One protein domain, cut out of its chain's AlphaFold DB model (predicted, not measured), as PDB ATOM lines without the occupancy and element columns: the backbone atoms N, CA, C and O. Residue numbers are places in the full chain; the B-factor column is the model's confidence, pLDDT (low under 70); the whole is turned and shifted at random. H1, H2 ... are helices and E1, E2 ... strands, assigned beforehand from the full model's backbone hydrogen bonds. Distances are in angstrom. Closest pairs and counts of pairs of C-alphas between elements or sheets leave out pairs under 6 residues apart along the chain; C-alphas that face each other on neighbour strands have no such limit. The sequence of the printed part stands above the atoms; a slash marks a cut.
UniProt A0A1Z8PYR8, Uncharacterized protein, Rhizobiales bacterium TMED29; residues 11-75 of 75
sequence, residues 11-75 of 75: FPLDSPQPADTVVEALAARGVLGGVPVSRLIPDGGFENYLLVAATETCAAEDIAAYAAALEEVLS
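This is residues 11 to 75 of the 75 residues of an uncharacterized protein of Rhizobiales bacterium TMED29 (UniProt A0A1Z8PYR8). What is the shape? E1 and E2 form a small antiparallel sheet; H1 packs mainly on E2 with residues 19 to 23, long H3 packs on H1 with residues 69 to 74, and residues 55 to 61 stick out. What builds it? The 65 printed residues hold three named helices and two strands, ordered E1 H1 H2 E2 H3: mixed, compact, radius of gyration 11.6 A, spans 35 by 26 by 17 A.

Where are the strands? E1, residues 11 to 14, begins at C-alpha (-44.544, -22.110, 119.460); E2, residues 49 to 53, is 13.2 A long. And the helices? H1 is residues 19 to 27, 12.1 A; H2 is 37 to 40; H3, 60 to 74, 21.0 A, ends at C-alpha (-36.850, -25.151, 103.477).

Do the strands pair? E1 and E2 are antiparallel at 148 degrees; N 13 and O 50, 2.8 A apart, are within hydrogen-bond range. Which helices touch? H1 and H3 touch, closest C-alphas Ala 25 and Val 73, 6.6 A, at a steep tilt of 62 degrees, opposite ways. H2 and H3 are apart; the closest C-alphas of H2 and E2 are Val 37 and Tyr 49, 5.5 A. Are the helix backbones in range? Every O i to N i+4 pair is in H1 and H3; H2 is too short for one.

How large? The farthest C-alphas, Asp 43 and Glu 61, are 35.6 A apart. Any breaks? The printed part has no cut, no link is long and no printed residue is under 70.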
ATOM      1  N   PHE A  11     -43.822 -22.869 120.473       90.81
ATOM      2  CA  PHE A  11     -44.544 -22.110 119.460       90.81
ATOM      3  C   PHE A  11     -44.613 -22.869 118.129       90.81
ATOM      4  O   PHE A  11     -43.679 -23.591 117.769       90.81
ATOM      5  N   PRO A  12     -45.730 -22.741 117.392       92.44
ATOM      6  CA  PRO A  12     -45.855 -23.331 116.071       92.44
ATOM      7  C   PRO A  12     -45.137 -22.473 115.023       92.44
ATOM      8  O   PRO A  12     -45.286 -21.250 114.991       92.44
ATOM      9  N   LEU A  13     -44.401 -23.130 114.136       94.69
ATOM     10  CA  LEU A  13     -43.888 -22.581 112.889       94.69
ATOM     11  C   LEU A  13     -44.793 -23.029 111.740       94.69
ATOM     12  O   LEU A  13     -45.125 -24.209 111.648       94.69
ATOM     13  N   ASP A  14     -45.175 -22.091 110.876       95.75
ATOM     14  CA  ASP A  14     -45.895 -22.369 109.629       95.75
ATOM     15  C   ASP A  14     -44.869 -22.542 108.502       95.75
ATOM     16  O   ASP A  14     -44.137 -21.606 108.166       95.75
ATOM     17  N   SER A  15     -44.752 -23.763 107.987       92.69
ATOM     18  CA  SER A  15     -43.771 -24.133 106.971       92.69
ATOM     19  C   SER A  15     -44.395 -24.124 105.567       92.69
ATOM     20  O   SER A  15     -45.529 -24.563 105.388       92.69
ATOM     21  N   PRO A  16     -43.656 -23.723 104.516       94.06
ATOM     22  CA  PRO A  16     -44.120 -23.863 103.131       94.06
ATOM     23  C   PRO A  16     -44.250 -25.328 102.667       94.06
ATOM     24  O   PRO A  16     -44.780 -25.585 101.587       94.06
ATOM     25  N   GLN A  17     -43.745 -26.281 103.454       95.06
ATOM     26  CA  GLN A  17     -43.737 -27.718 103.175       95.06
ATOM     27  C   GLN A  17     -44.323 -28.507 104.365       95.06
ATOM     28  O   GLN A  17     -44.240 -28.015 105.496       95.06
ATOM     29  N   PRO A  18     -44.833 -29.740 104.157       97.06
ATOM     30  CA  PRO A  18     -45.321 -30.591 105.242       97.06
ATOM     31  C   PRO A  18     -44.293 -30.767 106.369       97.06
ATOM     32  O   PRO A  18     -43.125 -31.083 106.133       97.06
ATOM     33  N   ALA A  19     -44.725 -30.554 107.612       97.56
ATOM     34  CA  ALA A  19     -43.852 -30.518 108.783       97.56
ATOM     35  C   ALA A  19     -43.196 -31.875 109.084       97.56
ATOM     36  O   ALA A  19     -42.101 -31.920 109.641       97.56
ATOM     37  N   ASP A  20     -43.831 -32.983 108.703       97.00
ATOM     38  CA  ASP A  20     -43.235 -34.317 108.785       97.00
ATOM     39  C   ASP A  20     -42.007 -34.448 107.875       97.00
ATOM     40  O   ASP A  20     -40.959 -34.903 108.321       97.00
ATOM     41  N   THR A  21     -42.104 -33.958 106.641       97.19
ATOM     42  CA  THR A  21     -41.016 -33.941 105.660       97.19
ATOM     43  C   THR A  21     -39.849 -33.094 106.162       97.19
ATOM     44  O   THR A  21     -38.699 -33.528 106.099       97.19
ATOM     45  N   VAL A  22     -40.141 -31.923 106.737       97.69
ATOM     46  CA  VAL A  22     -39.128 -31.042 107.342       97.69
ATOM     47  C   VAL A  22     -38.415 -31.730 108.510       97.69
ATOM     48  O   VAL A  22     -37.187 -31.695 108.592       97.69
ATOM     49  N   VAL A  23     -39.160 -32.389 109.404       97.44
ATOM     50  CA  VAL A  23     -38.590 -33.088 110.566       97.44
ATOM     51  C   VAL A  23     -37.688 -34.244 110.147       97.44
ATOM     52  O   VAL A  23     -36.598 -34.379 110.699       97.44
ATOM     53  N   GLU A  24     -38.091 -35.048 109.163       97.62
ATOM     54  CA  GLU A  24     -37.255 -36.142 108.655       97.62
ATOM     55  C   GLU A  24     -35.981 -35.612 107.971       97.62
ATOM     56  O   GLU A  24     -34.889 -36.151 108.175       97.62
ATOM     57  N   ALA A  25     -36.081 -34.514 107.214       97.62
ATOM     58  CA  ALA A  25     -34.927 -33.877 106.582       97.62
ATOM     59  C   ALA A  25     -33.929 -33.316 107.612       97.62
ATOM     60  O   ALA A  25     -32.721 -33.502 107.461       97.62
ATOM     61  N   LEU A  26     -34.407 -32.692 108.693       97.75
ATOM     62  CA  LEU A  26     -33.561 -32.250 109.807       97.75
ATOM     63  C   LEU A  26     -32.941 -33.435 110.561       97.75
ATOM     64  O   LEU A  26     -31.747 -33.411 110.876       97.75
ATOM     65  N   ALA A  27     -33.707 -34.504 110.786       97.19
ATOM     66  CA  ALA A  27     -33.226 -35.707 111.458       97.19
ATOM     67  C   ALA A  27     -32.088 -36.388 110.682       97.19
ATOM     68  O   ALA A  27     -31.105 -36.818 111.291       97.19
ATOM     69  N   ALA A  28     -32.146 -36.409 109.344       97.25
ATOM     70  CA  ALA A  28     -31.058 -36.901 108.491       97.25
ATOM     71  C   ALA A  28     -29.739 -36.121 108.671       97.25
ATOM     72  O   ALA A  28     -28.663 -36.627 108.351       97.25
ATOM     73  N   ARG A  29     -29.815 -34.902 109.219       95.19
ATOM     74  CA  ARG A  29     -28.679 -34.025 109.538       95.19
ATOM     75  C   ARG A  29     -28.294 -34.062 111.020       95.19
ATOM     76  O   ARG A  29     -27.416 -33.314 111.440       95.19
ATOM     77  N   GLY A  30     -28.939 -34.918 111.813       95.62
ATOM     78  CA  GLY A  30     -28.724 -35.018 113.257       95.62
ATOM     79  C   GLY A  30     -29.354 -33.881 114.066       95.62
ATOM     80  O   GLY A  30     -28.971 -33.684 115.216       95.62
ATOM     81  N   VAL A  31     -30.306 -33.136 113.491       95.94
ATOM     82  CA  VAL A  31     -31.005 -32.028 114.156       95.94
ATOM     83  C   VAL A  31     -32.421 -32.464 114.527       95.94
ATOM     84  O   VAL A  31     -33.175 -32.951 113.687       95.94
ATOM     85  N   LEU A  32     -32.808 -32.280 115.790       94.75
ATOM     86  CA  LEU A  32     -34.184 -32.521 116.228       94.75
ATOM     87  C   LEU A  32     -35.068 -31.342 115.806       94.75
ATOM     88  O   LEU A  32     -34.953 -30.255 116.360       94.75
ATOM     89  N   GLY A  33     -35.945 -31.573 114.827       93.75
ATOM     90  CA  GLY A  33     -36.784 -30.538 114.211       93.75
ATOM     91  C   GLY A  33     -37.991 -30.064 115.028       93.75
ATOM     92  O   GLY A  33     -38.612 -29.078 114.672       93.75
ATOM     93  N   GLY A  34     -38.365 -30.759 116.100       95.12
ATOM     94  CA  GLY A  34     -39.630 -30.526 116.805       95.12
ATOM     95  C   GLY A  34     -40.704 -31.548 116.430       95.12
ATOM     96  O   GLY A  34     -40.395 -32.666 116.006       95.12
ATOM     97  N   VAL A  35     -41.973 -31.199 116.642       97.06
ATOM     98  CA  VAL A  35     -43.109 -32.124 116.505       97.06
ATOM     99  C   VAL A  35     -44.057 -31.651 115.400       97.06
ATOM    100  O   VAL A  35     -44.620 -30.563 115.524       97.06
ATOM    101  N   PRO A  36     -44.310 -32.455 114.350       97.62
ATOM    102  CA  PRO A  36     -45.351 -32.140 113.375       97.62
ATOM    103  C   PRO A  36     -46.717 -32.098 114.069       97.62
ATOM    104  O   PRO A  36     -47.124 -33.083 114.696       97.62
ATOM    105  N   VAL A  37     -47.437 -30.980 113.967       97.38
ATOM    106  CA  VAL A  37     -48.715 -30.779 114.676       97.38
ATOM    107  C   VAL A  37     -49.783 -31.752 114.182       97.38
ATOM    108  O   VAL A  37     -50.603 -32.209 114.978       97.38
ATOM    109  N   SER A  38     -49.721 -32.175 112.919       96.12
ATOM    110  CA  SER A  38     -50.565 -33.244 112.372       96.12
ATOM    111  C   SER A  38     -50.470 -34.564 113.153       96.12
ATOM    112  O   SER A  38     -51.442 -35.307 113.207       96.12
ATOM    113  N   ARG A  39     -49.361 -34.863 113.849       95.25
ATOM    114  CA  ARG A  39     -49.294 -36.049 114.731       95.25
ATOM    115  C   ARG A  39     -50.146 -35.896 115.992       95.25
ATOM    116  O   ARG A  39     -50.592 -36.894 116.549       95.25
ATOM    117  N   LEU A  40     -50.341 -34.663 116.456       94.94
ATOM    118  CA  LEU A  40     -51.156 -34.340 117.628       94.94
ATOM    119  C   LEU A  40     -52.628 -34.144 117.249       94.94
ATOM    120  O   LEU A  40     -53.514 -34.457 118.041       94.94
ATOM    121  N   ILE A  41     -52.882 -33.630 116.041       95.06
ATOM    122  CA  ILE A  41     -54.215 -33.308 115.523       95.06
ATOM    123  C   ILE A  41     -54.333 -33.807 114.062       95.06
ATOM    124  O   ILE A  41     -54.237 -32.999 113.135       95.06
ATOM    125  N   PRO A  42     -54.540 -35.122 113.837       90.50
ATOM    126  CA  PRO A  42     -54.450 -35.766 112.512       90.50
ATOM    127  C   PRO A  42     -55.416 -35.264 111.438       90.50
ATOM    128  O   PRO A  42     -55.108 -35.379 110.260       90.50
ATOM    129  N   ASP A  43     -56.539 -34.665 111.836       93.62
ATOM    130  CA  ASP A  43     -57.577 -34.151 110.929       93.62
ATOM    131  C   ASP A  43     -57.822 -32.642 111.133       93.62
ATOM    132  O   ASP A  43     -58.917 -32.127 110.904       93.62
ATOM    133  N   GLY A  44     -56.815 -31.928 111.650       93.75
ATOM    134  CA  GLY A  44     -56.925 -30.515 112.024       93.75
ATOM    135  C   GLY A  44     -56.568 -29.510 110.928       93.75
ATOM    136  O   GLY A  44     -56.750 -28.316 111.150       93.75
ATOM    137  N   GLY A  45     -56.055 -29.961 109.777       95.19
ATOM    138  CA  GLY A  45     -55.514 -29.074 108.741       95.19
ATOM    139  C   GLY A  45     -54.188 -28.426 109.149       95.19
ATOM    140  O   GLY A  45     -53.955 -27.251 108.864       95.19
ATOM    141  N   PHE A  46     -53.353 -29.164 109.891       96.50
ATOM    142  CA  PHE A  46     -52.091 -28.676 110.458       96.50
ATOM    143  C   PHE A  46     -50.855 -29.383 109.885       96.50
ATOM    144  O   PHE A  46     -49.835 -29.522 110.557       96.50
ATOM    145  N   GLU A  47     -50.938 -29.855 108.645       97.44
ATOM    146  CA  GLU A  47     -49.902 -30.662 107.992       97.44
ATOM    147  C   GLU A  47     -48.578 -29.902 107.857       97.44
ATOM    148  O   GLU A  47     -47.510 -30.503 107.930       97.44
ATOM    149  N   ASN A  48     -48.651 -28.577 107.734       97.38
ATOM    150  CA  ASN A  48     -47.506 -27.684 107.571       97.38
ATOM    151  C   ASN A  48     -47.006 -27.064 108.884       97.38
ATOM    152  O   ASN A  48     -46.029 -26.319 108.878       97.38
ATOM    153  N   TYR A  49     -47.660 -27.346 110.014       97.75
ATOM    154  CA  TYR A  49     -47.294 -26.731 111.287       97.75
ATOM    155  C   TYR A  49     -46.316 -27.607 112.064       97.75
ATOM    156  O   TYR A  49     -46.578 -28.779 112.344       97.75
ATOM    157  N   LEU A  50     -45.198 -27.005 112.455       97.19
ATOM    158  CA  LEU A  50     -44.142 -27.623 113.242       97.19
ATOM    159  C   LEU A  50     -44.090 -26.975 114.626       97.19
ATOM    160  O   LEU A  50     -43.810 -25.787 114.745       97.19
ATOM    161  N   LEU A  51     -44.364 -27.740 115.680       96.38
ATOM    162  CA  LEU A  51     -44.249 -27.264 117.055       96.38
ATOM    163  C   LEU A  51     -42.793 -27.372 117.518       96.38
ATOM    164  O   LEU A  51     -42.235 -28.472 117.551       96.38
ATOM    165  N   VAL A  52     -42.203 -26.242 117.901       95.44
ATOM    166  CA  VAL A  52     -40.817 -26.151 118.378       95.44
ATOM    167  C   VAL A  52     -40.805 -25.624 119.805       95.44
ATOM    168  O   VAL A  52     -41.610 -24.761 120.150       95.44
ATOM    169  N   ALA A  53     -39.878 -26.138 120.609       92.50
ATOM    170  CA  ALA A  53     -39.644 -25.712 121.981       92.50
ATOM    171  C   ALA A  53     -38.267 -25.045 122.103       92.50
ATOM    172  O   ALA A  53     -37.270 -25.603 121.644       92.50
ATOM    173  N   ALA A  54     -38.203 -23.887 122.753       89.88
ATOM    174  CA  ALA A  54     -36.976 -23.182 123.096       89.88
ATOM    175  C   ALA A  54     -36.987 -22.836 124.590       89.88
ATOM    176  O   ALA A  54     -37.654 -21.894 125.016       89.88
ATOM    177  N   THR A  55     -36.236 -23.619 125.366       87.25
ATOM    178  CA  THR A  55     -36.166 -23.491 126.831       87.25
ATOM    179  C   THR A  55     -35.137 -22.469 127.262       87.25
ATOM    180  O   THR A  55     -34.238 -22.104 126.508       87.25
ATOM    181  N   GLU A  56     -35.203 -22.073 128.529       86.81
ATOM    182  CA  GLU A  56     -34.216 -21.205 129.167       86.81
ATOM    183  C   GLU A  56     -32.795 -21.792 129.130       86.81
ATOM    184  O   GLU A  56     -31.824 -21.075 129.358       86.81
ATOM    185  N   THR A  57     -32.668 -23.096 128.861       88.31
ATOM    186  CA  THR A  57     -31.382 -23.795 128.744       88.31
ATOM    187  C   THR A  57     -30.845 -23.875 127.315       88.31
ATOM    188  O   THR A  57     -29.710 -24.311 127.135       88.31
ATOM    189  N   CYS A  58     -31.609 -23.448 126.305       89.50
ATOM    190  CA  CYS A  58     -31.126 -23.370 124.929       89.50
ATOM    191  C   CYS A  58     -30.152 -22.195 124.787       89.50
ATOM    192  O   CYS A  58     -30.513 -21.049 125.065       89.50
ATOM    193  N   ALA A  59     -28.922 -22.462 124.340       92.62
ATOM    194  CA  ALA A  59     -27.977 -21.393 124.054       92.62
ATOM    195  C   ALA A  59     -28.380 -20.652 122.768       92.62
ATOM    196  O   ALA A  59     -29.036 -21.206 121.882       92.62
ATOM    197  N   ALA A  60     -27.970 -19.388 122.641       92.94
ATOM    198  CA  ALA A  60     -28.262 -18.597 121.444       92.94
ATOM    199  C   ALA A  60     -27.638 -19.226 120.187       92.94
ATOM    200  O   ALA A  60     -28.212 -19.176 119.100       92.94
ATOM    201  N   GLU A  61     -26.481 -19.860 120.354       94.94
ATOM    202  CA  GLU A  61     -25.756 -20.575 119.313       94.94
ATOM    203  C   GLU A  61     -26.512 -21.827 118.848       94.94
ATOM    204  O   GLU A  61     -26.547 -22.093 117.647       94.94
ATOM    205  N   ASP A  62     -27.171 -22.549 119.761       93.56
ATOM    206  CA  ASP A  62     -27.995 -23.717 119.418       93.56
ATOM    207  C   ASP A  62     -29.217 -23.294 118.592       93.56
ATOM    208  O   ASP A  62     -29.551 -23.928 117.591       93.56
ATOM    209  N   ILE A  63     -29.855 -22.180 118.971       93.75
ATOM    210  CA  ILE A  63     -30.992 -21.606 118.236       93.75
ATOM    211  C   ILE A  63     -30.553 -21.161 116.837       93.75
ATOM    212  O   ILE A  63     -31.249 -21.430 115.858       93.75
ATOM    213  N   ALA A  64     -29.390 -20.513 116.719       95.50
ATOM    214  CA  ALA A  64     -28.846 -20.094 115.430       95.50
ATOM    215  C   ALA A  64     -28.500 -21.295 114.534       95.50
ATOM    216  O   ALA A  64     -28.821 -21.285 113.345       95.50
ATOM    217  N   ALA A  65     -27.896 -22.345 115.097       95.50
ATOM    218  CA  ALA A  65     -27.589 -23.576 114.373       95.50
ATOM    219  C   ALA A  65     -28.863 -24.295 113.899       95.50
ATOM    220  O   ALA A  65     -28.928 -24.743 112.752       95.50
ATOM    221  N   TYR A  66     -29.891 -24.354 114.750       96.44
ATOM    222  CA  TYR A  66     -31.206 -24.880 114.392       96.44
ATOM    223  C   TYR A  66     -31.839 -24.082 113.246       96.44
ATOM    224  O   TYR A  66     -32.273 -24.669 112.256       96.44
ATOM    225  N   ALA A  67     -31.856 -22.749 113.349       95.75
ATOM    226  CA  ALA A  67     -32.439 -21.874 112.336       95.75
ATOM    227  C   ALA A  67     -31.741 -22.021 110.975       95.75
ATOM    228  O   ALA A  67     -32.424 -22.149 109.963       95.75
ATOM    229  N   ALA A  68     -30.407 -22.084 110.953       97.44
ATOM    230  CA  ALA A  68     -29.642 -22.303 109.726       97.44
ATOM    231  C   ALA A  68     -29.935 -23.678 109.100       97.44
ATOM    232  O   ALA A  68     -30.165 -23.788 107.897       97.44
ATOM    233  N   ALA A  69     -29.986 -24.737 109.917       97.44
ATOM    234  CA  ALA A  69     -30.324 -26.069 109.428       97.44
ATOM    235  C   ALA A  69     -31.747 -26.133 108.851       97.44
ATOM    236  O   ALA A  69     -31.961 -26.798 107.836       97.44
ATOM    237  N   LEU A  70     -32.698 -25.438 109.486       97.00
ATOM    238  CA  LEU A  70     -34.081 -25.328 109.031       97.00
ATOM    239  C   LEU A  70     -34.184 -24.540 107.721       97.00
ATOM    240  O   LEU A  70     -34.843 -25.004 106.798       97.00
ATOM    241  N   GLU A  71     -33.510 -23.395 107.605       96.62
ATOM    242  CA  GLU A  71     -33.493 -22.583 106.380       96.62
ATOM    243  C   GLU A  71     -32.983 -23.384 105.175       96.62
ATOM    244  O   GLU A  71     -33.594 -23.363 104.107       96.62
ATOM    245  N   GLU A  72     -31.915 -24.156 105.359       96.50
ATOM    246  CA  GLU A  72     -31.366 -25.013 104.308       96.50
ATOM    247  C   GLU A  72     -32.293 -26.172 103.906       96.50
ATOM    248  O   GLU A  72     -32.225 -26.629 102.771       96.50
ATOM    249  N   VAL A  73     -33.139 -26.670 104.815       96.19
ATOM    250  CA  VAL A  73     -34.153 -27.696 104.502       96.19
ATOM    251  C   VAL A  73     -35.354 -27.093 103.765       96.19
ATOM    252  O   VAL A  73     -35.991 -27.777 102.964       96.19
ATOM    253  N   LEU A  74     -35.688 -25.833 104.051       93.94
ATOM    254  CA  LEU A  74     -36.850 -25.151 103.477       93.94
ATOM    255  C   LEU A  74     -36.576 -24.477 102.123       93.94
ATOM    256  O   LEU A  74     -37.542 -24.155 101.425       93.94
ATOM    257  N   SER A  75     -35.302 -24.255 101.784       87.00
ATOM    258  CA  SER A  75     -34.834 -23.668 100.516       87.00
ATOM    259  C   SER A  75     -34.856 -24.668  99.362       87.00
ATOM    260  O   SER A  75     -35.221 -24.245  98.240       87.00
TER     261      SER A  75